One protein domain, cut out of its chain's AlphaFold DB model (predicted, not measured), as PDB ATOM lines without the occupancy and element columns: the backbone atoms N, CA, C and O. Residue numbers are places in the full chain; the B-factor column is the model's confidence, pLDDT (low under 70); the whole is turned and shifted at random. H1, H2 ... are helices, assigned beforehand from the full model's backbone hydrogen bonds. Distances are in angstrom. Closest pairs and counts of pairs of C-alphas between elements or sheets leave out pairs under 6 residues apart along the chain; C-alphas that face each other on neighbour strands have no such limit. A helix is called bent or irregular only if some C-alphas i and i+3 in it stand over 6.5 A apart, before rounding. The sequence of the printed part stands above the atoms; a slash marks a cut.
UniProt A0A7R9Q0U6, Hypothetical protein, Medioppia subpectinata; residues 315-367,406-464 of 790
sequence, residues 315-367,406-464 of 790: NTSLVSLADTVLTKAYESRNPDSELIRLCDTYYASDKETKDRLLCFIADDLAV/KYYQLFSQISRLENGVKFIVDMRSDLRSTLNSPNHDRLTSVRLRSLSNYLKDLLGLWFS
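Overview. This is residues 315 to 367 and 406 to 464 of the 790 residues of the protein "Hypothetical protein" of Medioppia subpectinata (UniProt A0A7R9Q0U6). What would one see first in this model? Two helical hairpins, H1 with H2 and H5 with H6, make the two sides of a compact body, and H3 and the short H4 bridge between them, H3 from the first residues of H1 to H5 and H6, and H4 from H2 to H5. The links at the far ends of the two hairpins, with Arg 333 in one and Pro 438 in the other, hold the two C-alphas farthest apart, 41.7 A. What is it made of, and how large is it? The printed part has 112 residues, with six named helices in the order H1, H2, H3, H4, H5, H6 and no named strand, and its class is all helix. It is compact, with a radius of gyration of the C-alphas of 13.4 A and spans of 41 by 37 by 27 A.

Along the chain. Where does the first helix lie? H1 is residues 315 to 331, from C-alpha 315 at (101.869, 160.360, 124.028), and is 25.3 A from first to last C-alpha. It is neither bent nor irregular, but only just: C-alphas 315 and 318 are 6.0 A apart. Which helices follow before and after the cut? H2 is residues 336 to 348, 18.3 A long, and H3 is residues 351 to 363, 18.1 A long, beginning with C-alpha 351 at (111.017, 156.049, 127.888). After the cut, H4 is residues 407 to 414, 10.4 A long. Where are the last two? H5 is residues 420 to 434, 20.8 A long. H6, the longest, is residues 444 to 462, 27.0 A long, with C-alpha 462 at (104.375, 139.472, 148.013).

Arrangement. What does H1 meet? H1 and H2 touch as a hairpin at a shallow tilt of 20 degrees, opposite ways, with the C-alphas of Val 325 and Glu 338 closest at 5.9 A. With residues 315 to 319 alone H1 touches H3, the closest C-alphas being those of Asn 315 and Thr 353 at 5.8 A, at a steep tilt of 38 degrees, the same way. What does H3, one of the two hubs, reach? H3 touches H6 about perpendicular, at 87 degrees, with the C-alphas of Ala 362 and Leu 448 closest at 5.3 A. It touches H5, the other hub, at 82 degrees, with the C-alphas of Asp 355 and Thr 434 closest at 6.1 A. Where do H4, H5 and H6 stand? H4 touches H2 about perpendicular, at 82 degrees, with the C-alphas of Leu 339 and Ile 414 closest at 6.6 A, and forms a hairpin with H5, where Ile 414 and Gly 420 have the closest C-alphas at 5.2 A. H5 and H6 are a hairpin too, opposite ways at a shallow tilt of 32 degrees, only just short of steep, with the C-alphas of Arg 428 and Ser 452 closest at 6.7 A. H4 and H6 are near each other, while H1 is apart from H5 and H6, and H2 is apart from H6. What do the backbones show? In H2, H3, H4 and H5 every O i to N i+4 pair is within hydrogen-bond range; in H1 it is 11 of 13 and in H6 14 of 15.

Size, cuts and confidence. Where is the chain cut? Residues 368 to 405 are not printed, and C-alphas 367 and 406 are 6.7 A apart across the cut. How long are the links? H1 to H2, H2 to H3 and H4 to H5 are tight links, H5 to H6 is a short one, and H3 to H4 is the link across the cut. Where is confidence low? The mean pLDDT of the printed part is 85.2, and residues 315 to 317, 321 to 322 and 325 to 334 are under 70.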
ATOM      1  N   ASN A 315     101.563 159.925 122.658       46.91
ATOM      2  CA  ASN A 315     101.869 160.360 124.028       46.91
ATOM      3  C   ASN A 315     100.625 160.805 124.816       46.91
ATOM      4  O   ASN A 315     100.546 160.595 126.025       46.91
ATOM      5  N   THR A 316      99.643 161.411 124.143       54.50
ATOM      6  CA  THR A 316      98.381 161.842 124.773       54.50
ATOM      7  C   THR A 316      97.440 160.653 125.010       54.50
ATOM      8  O   THR A 316      96.665 160.649 125.970       54.50
ATOM      9  N   SER A 317      97.528 159.612 124.173       68.44
ATOM     10  CA  SER A 317      96.652 158.438 124.242       68.44
ATOM     11  C   SER A 317      96.866 157.575 125.488       68.44
ATOM     12  O   SER A 317      95.894 157.045 126.012       68.44
ATOM     13  N   LEU A 318      98.094 157.456 126.012       71.50
ATOM     14  CA  LEU A 318      98.361 156.549 127.137       71.50
ATOM     15  C   LEU A 318      97.933 157.147 128.483       71.50
ATOM     16  O   LEU A 318      97.310 156.459 129.285       71.50
ATOM     17  N   VAL A 319      98.182 158.439 128.718       70.69
ATOM     18  CA  VAL A 319      97.711 159.112 129.943       70.69
ATOM     19  C   VAL A 319      96.180 159.192 129.966       70.69
ATOM     20  O   VAL A 319      95.568 158.855 130.975       70.69
ATOM     21  N   SER A 320      95.546 159.532 128.836       70.94
ATOM     22  CA  SER A 320      94.078 159.502 128.735       70.94
ATOM     23  C   SER A 320      93.503 158.082 128.812       70.94
ATOM     24  O   SER A 320      92.436 157.904 129.396       70.94
ATOM     25  N   LEU A 321      94.212 157.053 128.325       69.88
ATOM     26  CA  LEU A 321      93.858 155.652 128.570       69.88
ATOM     27  C   LEU A 321      93.956 155.304 130.058       69.88
ATOM     28  O   LEU A 321      93.034 154.683 130.563       69.88
ATOM     29  N   ALA A 322      95.009 155.710 130.772       68.81
ATOM     30  CA  ALA A 322      95.139 155.446 132.205       68.81
ATOM     31  C   ALA A 322      93.989 156.084 133.006       68.81
ATOM     32  O   ALA A 322      93.357 155.403 133.809       68.81
ATOM     33  N   ASP A 323      93.660 157.349 132.737       71.12
ATOM     34  CA  ASP A 323      92.532 158.047 133.369       71.12
ATOM     35  C   ASP A 323      91.168 157.415 133.016       71.12
ATOM     36  O   ASP A 323      90.313 157.198 133.880       71.12
ATOM     37  N   THR A 324      90.997 157.002 131.753       70.56
ATOM     38  CA  THR A 324      89.816 156.264 131.273       70.56
ATOM     39  C   THR A 324      89.689 154.899 131.950       70.56
ATOM     40  O   THR A 324      88.599 154.534 132.385       70.56
ATOM     41  N   VAL A 325      90.789 154.148 132.059       69.31
ATOM     42  CA  VAL A 325      90.873 152.851 132.747       69.31
ATOM     43  C   VAL A 325      90.455 153.019 134.195       69.31
ATOM     44  O   VAL A 325      89.626 152.258 134.669       69.31
ATOM     45  N   LEU A 326      90.975 154.031 134.889       66.62
ATOM     46  CA  LEU A 326      90.674 154.278 136.296       66.62
ATOM     47  C   LEU A 326      89.212 154.661 136.506       66.62
ATOM     48  O   LEU A 326      88.551 154.064 137.350       66.62
ATOM     49  N   THR A 327      88.695 155.597 135.710       67.06
ATOM     50  CA  THR A 327      87.288 156.016 135.762       67.06
ATOM     51  C   THR A 327      86.362 154.824 135.496       67.06
ATOM     52  O   THR A 327      85.530 154.487 136.339       67.06
ATOM     53  N   LYS A 328      86.598 154.068 134.414       63.50
ATOM     54  CA  LYS A 328      85.848 152.835 134.113       63.50
ATOM     55  C   LYS A 328      86.054 151.725 135.148       63.50
ATOM     56  O   LYS A 328      85.154 150.909 135.325       63.50
ATOM     57  N   ALA A 329      87.192 151.643 135.832       57.84
ATOM     58  CA  ALA A 329      87.465 150.602 136.828       57.84
ATOM     59  C   ALA A 329      86.782 150.855 138.185       57.84
ATOM     60  O   ALA A 329      86.746 149.942 139.013       57.84
ATOM     61  N   TYR A 330      86.208 152.046 138.399       54.53
ATOM     62  CA  TYR A 330      85.231 152.301 139.466       54.53
ATOM     63  C   TYR A 330      83.790 151.936 139.061       54.53
ATOM     64  O   TYR A 330      82.975 151.654 139.937       54.53
ATOM     65  N   GLU A 331      83.469 151.932 137.762       55.38
ATOM     66  CA  GLU A 331      82.086 151.879 137.252       55.38
ATOM     67  C   GLU A 331      81.704 150.559 136.552       55.38
ATOM     68  O   GLU A 331      80.529 150.194 136.497       55.38
ATOM     69  N   SER A 332      82.672 149.828 135.991       53.22
ATOM     70  CA  SER A 332      82.429 148.680 135.105       53.22
ATOM     71  C   SER A 332      82.552 147.320 135.799       53.22
ATOM     72  O   SER A 332      83.361 147.108 136.700       53.22
ATOM     73  N   ARG A 333      81.759 146.347 135.329       53.56
ATOM     74  CA  ARG A 333      81.749 144.962 135.842       53.56
ATOM     75  C   ARG A 333      82.930 144.093 135.387       53.56
ATOM     76  O   ARG A 333      83.035 142.963 135.852       53.56
ATOM     77  N   ASN A 334      83.771 144.565 134.465       58.56
ATOM     78  CA  ASN A 334      84.914 143.810 133.946       58.56
ATOM     79  C   ASN A 334      86.023 144.773 133.459       58.56
ATOM     80  O   ASN A 334      86.012 145.159 132.288       58.56
ATOM     81  N   PRO A 335      86.938 145.211 134.345       70.38
ATOM     82  CA  PRO A 335      87.977 146.189 134.011       70.38
ATOM     83  C   PRO A 335      89.201 145.573 133.306       70.38
ATOM     84  O   PRO A 335      90.049 146.307 132.795       70.38
ATOM     85  N   ASP A 336      89.313 144.242 133.287       82.12
ATOM     86  CA  ASP A 336      90.566 143.538 133.002       82.12
ATOM     87  C   ASP A 336      91.077 143.770 131.572       82.12
ATOM     88  O   ASP A 336      92.280 143.907 131.372       82.12
ATOM     89  N   SER A 337      90.195 143.906 130.577       83.25
ATOM     90  CA  SER A 337      90.594 144.138 129.179       83.25
ATOM     91  C   SER A 337      91.249 145.505 128.947       83.25
ATOM     92  O   SER A 337      92.231 145.604 128.211       83.25
ATOM     93  N   GLU A 338      90.753 146.559 129.598       82.31
ATOM     94  CA  GLU A 338      91.339 147.904 129.519       82.31
ATOM     95  C   GLU A 338      92.624 147.991 130.373       82.31
ATOM     96  O   GLU A 338      93.565 148.690 129.997       82.31
ATOM     97  N   LEU A 339      92.719 147.228 131.473       87.81
ATOM     98  CA  LEU A 339      93.946 147.100 132.273       87.81
ATOM     99  C   LEU A 339      95.057 146.325 131.537       87.81
ATOM    100  O   LEU A 339      96.211 146.749 131.579       87.81
ATOM    101  N   ILE A 340      94.729 145.237 130.828       89.38
ATOM    102  CA  ILE A 340      95.664 144.509 129.949       89.38
ATOM    103  C   ILE A 340      96.173 145.452 128.856       89.38
ATOM    104  O   ILE A 340      97.377 145.659 128.729       89.38
ATOM    105  N   ARG A 341      95.257 146.137 128.159       87.50
ATOM    106  CA  ARG A 341      95.584 147.139 127.137       87.50
ATOM    107  C   ARG A 341      96.502 148.248 127.668       87.50
ATOM    108  O   ARG A 341      97.422 148.660 126.962       87.50
ATOM    109  N   LEU A 342      96.291 148.728 128.897       88.75
ATOM    110  CA  LEU A 342      97.183 149.692 129.553       88.75
ATOM    111  C   LEU A 342      98.594 149.110 129.761       88.75
ATOM    112  O   LEU A 342      99.579 149.802 129.498       88.75
ATOM    113  N   CYS A 343      98.695 147.849 130.190       91.75
ATOM    114  CA  CYS A 343      99.975 147.171 130.390       91.75
ATOM    115  C   CYS A 343     100.733 146.968 129.068       91.75
ATOM    116  O   CYS A 343     101.914 147.313 128.979       91.75
ATOM    117  N   ASP A 344     100.049 146.489 128.027       91.44
ATOM    118  CA  ASP A 344     100.624 146.264 126.697       91.44
ATOM    119  C   ASP A 344     101.101 147.576 126.062       91.44
ATOM    120  O   ASP A 344     102.234 147.673 125.584       91.44
ATOM    121  N   THR A 345     100.273 148.626 126.126       90.69
ATOM    122  CA  THR A 345     100.640 149.945 125.583       90.69
ATOM    123  C   THR A 345     101.824 150.544 126.351       90.69
ATOM    124  O   THR A 345     102.686 151.176 125.743       90.69
ATOM    125  N   TYR A 346     101.936 150.311 127.666       93.44
ATOM    126  CA  TYR A 346     103.100 150.733 128.454       93.44
ATOM    127  C   TYR A 346     104.377 149.967 128.078       93.44
ATOM    128  O   TYR A 346     105.435 150.585 127.981       93.44
ATOM    129  N   TYR A 347     104.313 148.656 127.818       94.00
ATOM    130  CA  TYR A 347     105.478 147.908 127.322       94.00
ATOM    131  C   TYR A 347     105.914 148.356 125.920       94.00
ATOM    132  O   TYR A 347     107.115 148.437 125.667       94.00
ATOM    133  N   ALA A 348     104.964 148.683 125.039       93.19
ATOM    134  CA  ALA A 348     105.232 149.206 123.698       93.19
ATOM    135  C   ALA A 348     105.707 150.677 123.677       93.19
ATOM    136  O   ALA A 348     106.156 151.161 122.638       93.19
ATOM    137  N   SER A 349     105.605 151.393 124.802       92.44
ATOM    138  CA  SER A 349     105.942 152.816 124.903       92.44
ATOM    139  C   SER A 349     107.430 153.080 125.110       92.44
ATOM    140  O   SER A 349     108.133 152.354 125.819       92.44
ATOM    141  N   ASP A 350     107.893 154.193 124.546       92.50
ATOM    142  CA  ASP A 350     109.236 154.716 124.759       92.50
ATOM    143  C   ASP A 350     109.428 155.263 126.189       92.50
ATOM    144  O   ASP A 350     108.483 155.416 126.973       92.50
ATOM    145  N   LYS A 351     110.677 155.588 126.539       90.50
ATOM    146  CA  LYS A 351     111.017 156.049 127.888       90.50
ATOM    147  C   LYS A 351     110.313 157.356 128.281       90.50
ATOM    148  O   LYS A 351     109.908 157.470 129.433       90.50
ATOM    149  N   GLU A 352     110.164 158.326 127.383       89.38
ATOM    150  CA  GLU A 352     109.555 159.613 127.734       89.38
ATOM    151  C   GLU A 352     108.065 159.440 128.053       89.38
ATOM    152  O   GLU A 352     107.579 159.958 129.059       89.38
ATOM    153  N   THR A 353     107.352 158.637 127.261       89.12
ATOM    154  CA  THR A 353     105.952 158.265 127.526       89.12
ATOM    155  C   THR A 353     105.800 157.528 128.860       89.12
ATOM    156  O   THR A 353     104.900 157.840 129.644       89.12
ATOM    157  N   LYS A 354     106.713 156.596 129.168       92.00
ATOM    158  CA  LYS A 354     106.739 155.883 130.454       92.00
ATOM    159  C   LYS A 354     107.000 156.809 131.642       92.00
ATOM    160  O   LYS A 354     106.272 156.729 132.631       92.00
ATOM    161  N   ASP A 355     108.000 157.685 131.549       90.62
ATOM    162  CA  ASP A 355     108.335 158.656 132.598       90.62
ATOM    163  C   ASP A 355     107.157 159.630 132.834       90.62
ATOM    164  O   ASP A 355     106.809 159.903 133.982       90.62
ATOM    165  N   ARG A 356     106.465 160.075 131.769       88.25
ATOM    166  CA  ARG A 356     105.241 160.900 131.856       88.25
ATOM    167  C   ARG A 356     104.088 160.183 132.575       88.25
ATOM    168  O   ARG A 356     103.467 160.789 133.447       88.25
ATOM    169  N   LEU A 357     103.816 158.907 132.266       90.44
ATOM    170  CA  LEU A 357     102.799 158.127 132.993       90.44
ATOM    171  C   LEU A 357     103.165 157.978 134.475       90.44
ATOM    172  O   LEU A 357     102.299 158.086 135.339       90.44
ATOM    173  N   LEU A 358     104.438 157.725 134.781       92.81
ATOM    174  CA  LEU A 358     104.903 157.554 136.156       92.81
ATOM    175  C   LEU A 358     104.732 158.833 136.991       92.81
ATOM    176  O   LEU A 358     104.388 158.726 138.169       92.81
ATOM    177  N   CYS A 359     104.888 160.016 136.385       90.69
ATOM    178  CA  CYS A 359     104.496 161.286 137.005       90.69
ATOM    179  C   CYS A 359     102.979 161.349 137.240       90.69
ATOM    180  O   CYS A 359     102.574 161.459 138.389       90.69
ATOM    181  N   PHE A 360     102.137 161.143 136.217       89.75
ATOM    182  CA  PHE A 360     100.665 161.135 136.361       89.75
ATOM    183  C   PHE A 360     100.171 160.188 137.477       89.75
ATOM    184  O   PHE A 360      99.350 160.561 138.314       89.75
ATOM    185  N   ILE A 361     100.733 158.976 137.569       90.88
ATOM    186  CA  ILE A 361     100.425 158.027 138.652       90.88
ATOM    187  C   ILE A 361     100.881 158.563 140.022       90.88
ATOM    188  O   ILE A 361     100.210 158.330 141.024       90.88
ATOM    189  N   ALA A 362     102.006 159.274 140.105       91.25
ATOM    190  CA  ALA A 362     102.500 159.854 141.355       91.25
ATOM    191  C   ALA A 362     101.799 161.168 141.762       91.25
ATOM    192  O   ALA A 362     101.786 161.498 142.952       91.25
ATOM    193  N   ASP A 363     101.241 161.898 140.796       87.44
ATOM    194  CA  ASP A 363     100.652 163.229 140.941       87.44
ATOM    195  C   ASP A 363      99.126 163.163 141.108       87.44
ATOM    196  O   ASP A 363      98.611 163.431 142.199       87.44
ATOM    197  N   ASP A 364      98.404 162.771 140.060       85.12
ATOM    198  CA  ASP A 364      96.937 162.803 139.981       85.12
ATOM    199  C   ASP A 364      96.271 161.647 140.742       85.12
ATOM    200  O   ASP A 364      95.156 161.781 141.257       85.12
ATOM    201  N   LEU A 365      96.970 160.513 140.874       85.00
ATOM    202  CA  LEU A 365      96.472 159.314 141.570       85.00
ATOM    203  C   LEU A 365      96.952 159.209 143.026       85.00
ATOM    204  O   LEU A 365      96.856 158.143 143.648       85.00
ATOM    205  N   ALA A 366      97.469 160.311 143.568       84.19
ATOM    206  CA  ALA A 366      97.868 160.448 144.960       84.19
ATOM    207  C   ALA A 366      96.655 160.445 145.926       84.19
ATOM    208  O   ALA A 366      95.560 159.970 145.618       84.19
ATOM    209  N   VAL A 367      96.863 160.936 147.149       84.62
ATOM    210  CA  VAL A 367      95.809 161.099 148.160       84.62
ATOM    211  C   VAL A 367      95.014 162.376 147.873       84.62
ATOM    212  O   VAL A 367      95.597 163.453 147.744       84.62
ATOM    213  N   LYS A 406      94.833 156.680 145.267       86.50
ATOM    214  CA  LYS A 406      94.083 155.987 144.196       86.50
ATOM    215  C   LYS A 406      94.893 154.882 143.517       86.50
ATOM    216  O   LYS A 406      94.349 153.811 143.243       86.50
ATOM    217  N   TYR A 407      96.196 155.089 143.312       89.75
ATOM    218  CA  TYR A 407      97.057 154.072 142.700       89.75
ATOM    219  C   TYR A 407      97.119 152.748 143.486       89.75
ATOM    220  O   TYR A 407      97.435 151.717 142.897       89.75
ATOM    221  N   TYR A 408      96.735 152.715 144.772       89.19
ATOM    222  CA  TYR A 408      96.526 151.456 145.497       89.19
ATOM    223  C   TYR A 408      95.561 150.522 144.751       89.19
ATOM    224  O   TYR A 408      95.843 149.331 144.610       89.19
ATOM    225  N   GLN A 409      94.430 151.051 144.272       84.69
ATOM    226  CA  GLN A 409      93.391 150.251 143.618       84.69
ATOM    227  C   GLN A 409      93.854 149.779 142.239       84.69
ATOM    228  O   GLN A 409      93.708 148.596 141.945       84.69
ATOM    229  N   LEU A 410      94.525 150.652 141.477       87.62
ATOM    230  CA  LEU A 410      95.160 150.319 140.199       87.62
ATOM    231  C   LEU A 410      96.099 149.113 140.333       87.62
ATOM    232  O   LEU A 410      95.907 148.095 139.674       87.62
ATOM    233  N   PHE A 411      97.074 149.175 141.245       91.75
ATOM    234  CA  PHE A 411      98.019 148.071 141.439       91.75
ATOM    235  C   PHE A 411      97.364 146.815 142.037       91.75
ATOM    236  O   PHE A 411      97.800 145.712 141.722       91.75
ATOM    237  N   SER A 412      96.294 146.960 142.828       89.19
ATOM    238  CA  SER A 412      95.500 145.836 143.368       89.19
ATOM    239  C   SER A 412      94.570 145.168 142.344       89.19
ATOM    240  O   SER A 412      94.045 144.083 142.613       89.19
ATOM    241  N   GLN A 413      94.306 145.827 141.213       88.25
ATOM    242  CA  GLN A 413      93.598 145.262 140.064       88.25
ATOM    243  C   GLN A 413      94.604 144.634 139.094       88.25
ATOM    244  O   GLN A 413      94.487 143.449 138.795       88.25
ATOM    245  N   ILE A 414      95.660 145.368 138.714       91.56
ATOM    246  CA  ILE A 414      96.747 144.860 137.859       91.56
ATOM    247  C   ILE A 414      97.350 143.569 138.429       91.56
ATOM    248  O   ILE A 414      97.585 142.633 137.676       91.56
ATOM    249  N   SER A 415      97.540 143.451 139.749       92.12
ATOM    250  CA  SER A 415      98.106 142.243 140.372       92.12
ATOM    251  C   SER A 415      97.264 140.967 140.230       92.12
ATOM    252  O   SER A 415      97.732 139.904 140.629       92.12
ATOM    253  N   ARG A 416      96.025 141.066 139.729       90.69
ATOM    254  CA  ARG A 416      95.126 139.928 139.457       90.69
ATOM    255  C   ARG A 416      95.258 139.407 138.028       90.69
ATOM    256  O   ARG A 416      94.877 138.271 137.774       90.69
ATOM    257  N   LEU A 417      95.770 140.237 137.118       91.12
ATOM    258  CA  LEU A 417      95.990 139.868 135.726       91.12
ATOM    259  C   LEU A 417      97.086 138.810 135.618       91.12
ATOM    260  O   LEU A 417      98.049 138.803 136.396       91.12
ATOM    261  N   GLU A 418      97.003 137.985 134.578       89.31
ATOM    262  CA  GLU A 418      98.128 137.150 134.175       89.31
ATOM    263  C   GLU A 418      99.365 138.034 133.928       89.31
ATOM    264  O   GLU A 418      99.278 139.094 133.309       89.31
ATOM    265  N   ASN A 419     100.519 137.637 134.468       89.06
ATOM    266  CA  ASN A 419     101.772 138.406 134.439       89.06
ATOM    267  C   ASN A 419     101.718 139.816 135.084       89.06
ATOM    268  O   ASN A 419     102.734 140.515 135.109       89.06
ATOM    269  N   GLY A 420     100.607 140.228 135.706       93.19
ATOM    270  CA  GLY A 420     100.450 141.561 136.302       93.19
ATOM    271  C   GLY A 420     101.446 141.879 137.425       93.19
ATOM    272  O   GLY A 420     101.902 143.014 137.569       93.19
ATOM    273  N   VAL A 421     101.894 140.868 138.176       94.00
ATOM    274  CA  VAL A 421     102.979 141.033 139.162       94.00
ATOM    275  C   VAL A 421     104.329 141.321 138.480       94.00
ATOM    276  O   VAL A 421     105.094 142.137 138.994       94.00
ATOM    277  N   LYS A 422     104.616 140.737 137.301       93.38
ATOM    278  CA  LYS A 422     105.817 141.066 136.503       93.38
ATOM    279  C   LYS A 422     105.777 142.516 136.042       93.38
ATOM    280  O   LYS A 422     106.764 143.224 136.215       93.38
ATOM    281  N   PHE A 423     104.621 142.971 135.558       94.94
ATOM    282  CA  PHE A 423     104.410 144.362 135.160       94.94
ATOM    283  C   PHE A 423     104.702 145.349 136.298       94.94
ATOM    284  O   PHE A 423     105.421 146.323 136.097       94.94
ATOM    285  N   ILE A 424     104.220 145.084 137.518       95.94
ATOM    286  CA  ILE A 424     104.469 145.962 138.676       95.94
ATOM    287  C   ILE A 424     105.962 145.973 139.065       95.94
ATOM    288  O   ILE A 424     106.498 147.019 139.441       95.94
ATOM    289  N   VAL A 425     106.662 144.841 138.935       95.25
ATOM    290  CA  VAL A 425     108.124 144.769 139.114       95.25
ATOM    291  C   VAL A 425     108.849 145.592 138.041       95.25
ATOM    292  O   VAL A 425     109.704 146.412 138.383       95.25
ATOM    293  N   ASP A 426     108.494 145.444 136.767       94.94
ATOM    294  CA  ASP A 426     109.140 146.158 135.658       94.94
ATOM    295  C   ASP A 426     108.866 147.669 135.710       94.94
ATOM    296  O   ASP A 426     109.802 148.466 135.653       94.94
ATOM    297  N   MET A 427     107.623 148.082 135.971       95.75
ATOM    298  CA  MET A 427     107.263 149.484 136.205       95.75
ATOM    299  C   MET A 427     108.038 150.083 137.393       95.75
ATOM    300  O   MET A 427     108.484 151.230 137.327       95.75
ATOM    301  N   ARG A 428     108.287 149.314 138.468       95.81
ATOM    302  CA  ARG A 428     109.160 149.758 139.572       95.81
ATOM    303  C   ARG A 428     110.636 149.841 139.159       95.81
ATOM    304  O   ARG A 428     111.370 150.644 139.734       95.81
ATOM    305  N   SER A 429     111.097 149.056 138.182       94.81
ATOM    306  CA  SER A 429     112.435 149.222 137.591       94.81
ATOM    307  C   SER A 429     112.534 150.537 136.812       94.81
ATOM    308  O   SER A 429     113.481 151.297 137.025       94.81
ATOM    309  N   ASP A 430     111.540 150.838 135.978       95.25
ATOM    310  CA  ASP A 430     111.514 152.049 135.152       95.25
ATOM    311  C   ASP A 430     111.390 153.316 136.019       95.25
ATOM    312  O   ASP A 430     112.222 154.216 135.891       95.25
ATOM    313  N   LEU A 431     110.506 153.316 137.027       94.94
ATOM    314  CA  LEU A 431     110.383 154.367 138.055       94.94
ATOM    315  C   LEU A 431     111.688 154.637 138.818       94.94
ATOM    316  O   LEU A 431     111.984 155.772 139.201       94.94
ATOM    317  N   ARG A 432     112.507 153.603 139.037       91.56
ATOM    318  CA  ARG A 432     113.842 153.752 139.637       91.56
ATOM    319  C   ARG A 432     114.869 154.338 138.667       91.56
ATOM    320  O   ARG A 432     115.886 154.841 139.135       91.56
ATOM    321  N   SER A 433     114.621 154.295 137.359       91.44
ATOM    322  CA  SER A 433     115.351 155.071 136.352       91.44
ATOM    323  C   SER A 433     114.903 156.539 136.376       91.44
ATOM    324  O   SER A 433     115.758 157.419 136.476       91.44
ATOM    325  N   THR A 434     113.588 156.800 136.383       90.06
ATOM    326  CA  THR A 434     112.988 158.148 136.451       90.06
ATOM    327  C   THR A 434     113.503 158.921 137.669       90.06
ATOM    328  O   THR A 434     114.000 160.035 137.547       90.06
ATOM    329  N   LEU A 435     113.518 158.282 138.846       89.75
ATOM    330  CA  LEU A 435     113.995 158.868 140.108       89.75
ATOM    331  C   LEU A 435     115.487 159.248 140.157       89.75
ATOM    332  O   LEU A 435     115.892 159.921 141.108       89.75
ATOM    333  N   ASN A 436     116.295 158.815 139.186       84.75
ATOM    334  CA  ASN A 436     117.700 159.218 139.049       84.75
ATOM    335  C   ASN A 436     117.901 160.312 137.981       84.75
ATOM    336  O   ASN A 436     119.028 160.764 137.785       84.75
ATOM    337  N   SER A 437     116.842 160.724 137.275       83.25
ATOM    338  CA  SER A 437     116.892 161.812 136.298       83.25
ATOM    339  C   SER A 437     116.995 163.168 137.013       83.25
ATOM    340  O   SER A 437     116.176 163.448 137.891       83.25
ATOM    341  N   PRO A 438     117.954 164.043 136.651       76.12
ATOM    342  CA  PRO A 438     118.091 165.369 137.257       76.12
ATOM    343  C   PRO A 438     117.032 166.376 136.772       76.12
ATOM    344  O   PRO A 438     116.993 167.496 137.270       76.12
ATOM    345  N   ASN A 439     116.184 165.994 135.810       78.50
ATOM    346  CA  ASN A 439     115.282 166.907 135.100       78.50
ATOM    347  C   ASN A 439     113.936 167.151 135.811       78.50
ATOM    348  O   ASN A 439     113.121 167.922 135.309       78.50
ATOM    349  N   HIS A 440     113.667 166.491 136.942       81.44
ATOM    350  CA  HIS A 440     112.414 166.654 137.687       81.44
ATOM    351  C   HIS A 440     112.535 167.736 138.762       81.44
ATOM    352  O   HIS A 440     113.541 167.836 139.464       81.44
ATOM    353  N   ASP A 441     111.464 168.502 138.958       86.19
ATOM    354  CA  ASP A 441     111.365 169.434 140.073       86.19
ATOM    355  C   ASP A 441     111.319 168.701 141.432       86.19
ATOM    356  O   ASP A 441     111.162 167.475 141.539       86.19
ATOM    357  N   ARG A 442     111.445 169.474 142.513       87.62
ATOM    358  CA  ARG A 442     111.527 168.944 143.878       87.62
ATOM    359  C   ARG A 442     110.232 168.275 144.362       87.62
ATOM    360  O   ARG A 442     110.330 167.363 145.184       87.62
ATOM    361  N   LEU A 443     109.053 168.703 143.908       87.44
ATOM    362  CA  LEU A 443     107.764 168.143 144.327       87.44
ATOM    363  C   LEU A 443     107.502 166.809 143.622       87.44
ATOM    364  O   LEU A 443     107.277 165.806 144.305       87.44
ATOM    365  N   THR A 444     107.645 166.760 142.296       87.81
ATOM    366  CA  THR A 444     107.532 165.516 141.510       87.81
ATOM    367  C   THR A 444     108.546 164.476 141.998       87.81
ATOM    368  O   THR A 444     108.194 163.328 142.271       87.81
ATOM    369  N   SER A 445     109.788 164.893 142.280       90.00
ATOM    370  CA  SER A 445     110.832 164.038 142.877       90.00
ATOM    371  C   SER A 445     110.477 163.453 144.256       90.00
ATOM    372  O   SER A 445     111.030 162.424 144.658       90.00
ATOM    373  N   VAL A 446     109.593 164.102 145.022       91.25
ATOM    374  CA  VAL A 446     109.078 163.588 146.306       91.25
ATOM    375  C   VAL A 446     107.888 162.654 146.079       91.25
ATOM    376  O   VAL A 446     107.828 161.595 146.706       91.25
ATOM    377  N   ARG A 447     106.985 162.988 145.153       91.56
ATOM    378  CA  ARG A 447     105.811 162.170 144.811       91.56
ATOM    379  C   ARG A 447     106.195 160.839 144.156       91.56
ATOM    380  O   ARG A 447     105.808 159.791 144.671       91.56
ATOM    381  N   LEU A 448     107.070 160.851 143.143       93.62
ATOM    382  CA  LEU A 448     107.657 159.645 142.531       93.62
ATOM    383  C   LEU A 448     108.344 158.747 143.576       93.62
ATOM    384  O   LEU A 448     108.294 157.518 143.500       93.62
ATOM    385  N   ARG A 449     108.968 159.349 144.599       93.12
ATOM    386  CA  ARG A 449     109.610 158.615 145.698       93.12
ATOM    387  C   ARG A 449     108.589 157.997 146.652       93.12
ATOM    388  O   ARG A 449     108.827 156.895 147.135       93.12
ATOM    389  N   SER A 450     107.460 158.666 146.886       92.94
ATOM    390  CA  SER A 450     106.323 158.109 147.628       92.94
ATOM    391  C   SER A 450     105.753 156.880 146.909       92.94
ATOM    392  O   SER A 450     105.690 155.801 147.497       92.94
ATOM    393  N   LEU A 451     105.488 156.995 145.600       94.81
ATOM    394  CA  LEU A 451     105.068 155.883 144.739       94.81
ATOM    395  C   LEU A 451     106.081 154.720 144.760       94.81
ATOM    396  O   LEU A 451     105.706 153.564 144.946       94.81
ATOM    397  N   SER A 452     107.383 155.011 144.644       94.62
ATOM    398  CA  SER A 452     108.438 153.985 144.677       94.62
ATOM    399  C   SER A 452     108.616 153.314 146.047       94.62
ATOM    400  O   SER A 452     109.169 152.205 146.088       94.62
ATOM    401  N   ASN A 453     108.206 153.968 147.138       93.25
ATOM    402  CA  ASN A 453     108.152 153.375 148.475       93.25
ATOM    403  C   ASN A 453     106.908 152.491 148.601       93.25
ATOM    404  O   ASN A 453     107.055 151.312 148.890       93.25
ATOM    405  N   TYR A 454     105.721 152.993 148.248       93.75
ATOM    406  CA  TYR A 454     104.494 152.190 148.227       93.75
ATOM    407  C   TYR A 454     104.669 150.890 147.419       93.75
ATOM    408  O   TYR A 454     104.374 149.802 147.912       93.75
ATOM    409  N   LEU A 455     105.238 150.979 146.210       95.25
ATOM    410  CA  LEU A 455     105.538 149.799 145.396       95.25
ATOM    411  C   LEU A 455     106.643 148.917 145.998       95.25
ATOM    412  O   LEU A 455     106.629 147.713 145.763       95.25
ATOM    413  N   LYS A 456     107.591 149.465 146.779       94.19
ATOM    414  CA  LYS A 456     108.553 148.645 147.542       94.19
ATOM    415  C   LYS A 456     107.813 147.790 148.566       94.19
ATOM    416  O   LYS A 456     108.099 146.603 148.667       94.19
ATOM    417  N   ASP A 457     106.912 148.401 149.319       92.38
ATOM    418  CA  ASP A 457     106.307 147.782 150.494       92.38
ATOM    419  C   ASP A 457     105.235 146.758 150.075       92.38
ATOM    420  O   ASP A 457     105.207 145.644 150.599       92.38
ATOM    421  N   LEU A 458     104.460 147.065 149.024       92.94
ATOM    422  CA  LEU A 458     103.533 146.139 148.360       92.94
ATOM    423  C   LEU A 458     104.245 144.879 147.834       92.94
ATOM    424  O   LEU A 458     103.878 143.757 148.177       92.94
ATOM    425  N   LEU A 459     105.301 145.062 147.032       93.38
ATOM    426  CA  LEU A 459     106.104 143.951 146.516       93.38
ATOM    427  C   LEU A 459     106.895 143.250 147.639       93.38
ATOM    428  O   LEU A 459     107.200 142.070 147.518       93.38
ATOM    429  N   GLY A 460     107.219 143.939 148.737       91.62
ATOM    430  CA  GLY A 460     107.888 143.355 149.902       91.62
ATOM    431  C   GLY A 460     107.025 142.337 150.641       91.62
ATOM    432  O   GLY A 460     107.535 141.300 151.059       91.62
ATOM    433  N   LEU A 461     105.716 142.582 150.723       90.12
ATOM    434  CA  LEU A 461     104.752 141.597 151.213       90.12
ATOM    435  C   LEU A 461     104.713 140.372 150.286       90.12
ATOM    436  O   LEU A 461     104.930 139.254 150.752       90.12
ATOM    437  N   TRP A 462     104.511 140.573 148.979       91.19
ATOM    438  CA  TRP A 462     104.375 139.472 148.013       91.19
ATOM    439  C   TRP A 462     105.647 138.622 147.869       91.19
ATOM    440  O   TRP A 462     105.570 137.400 147.901       91.19
ATOM    441  N   PHE A 463     106.829 139.239 147.790       90.56
ATOM    442  CA  PHE A 463     108.110 138.534 147.635       90.56
ATOM    443  C   PHE A 463     108.768 138.145 148.975       90.56
ATOM    444  O   PHE A 463     109.986 137.962 149.062       90.56
ATOM    445  N   SER A 464     107.962 137.983 150.028       87.25
ATOM    446  CA  SER A 464     108.399 137.417 151.309       87.25
ATOM    447  C   SER A 464     108.914 135.982 151.148       87.25
ATOM    448  O   SER A 464     108.359 135.190 150.387       87.25
TER     449      SER A 464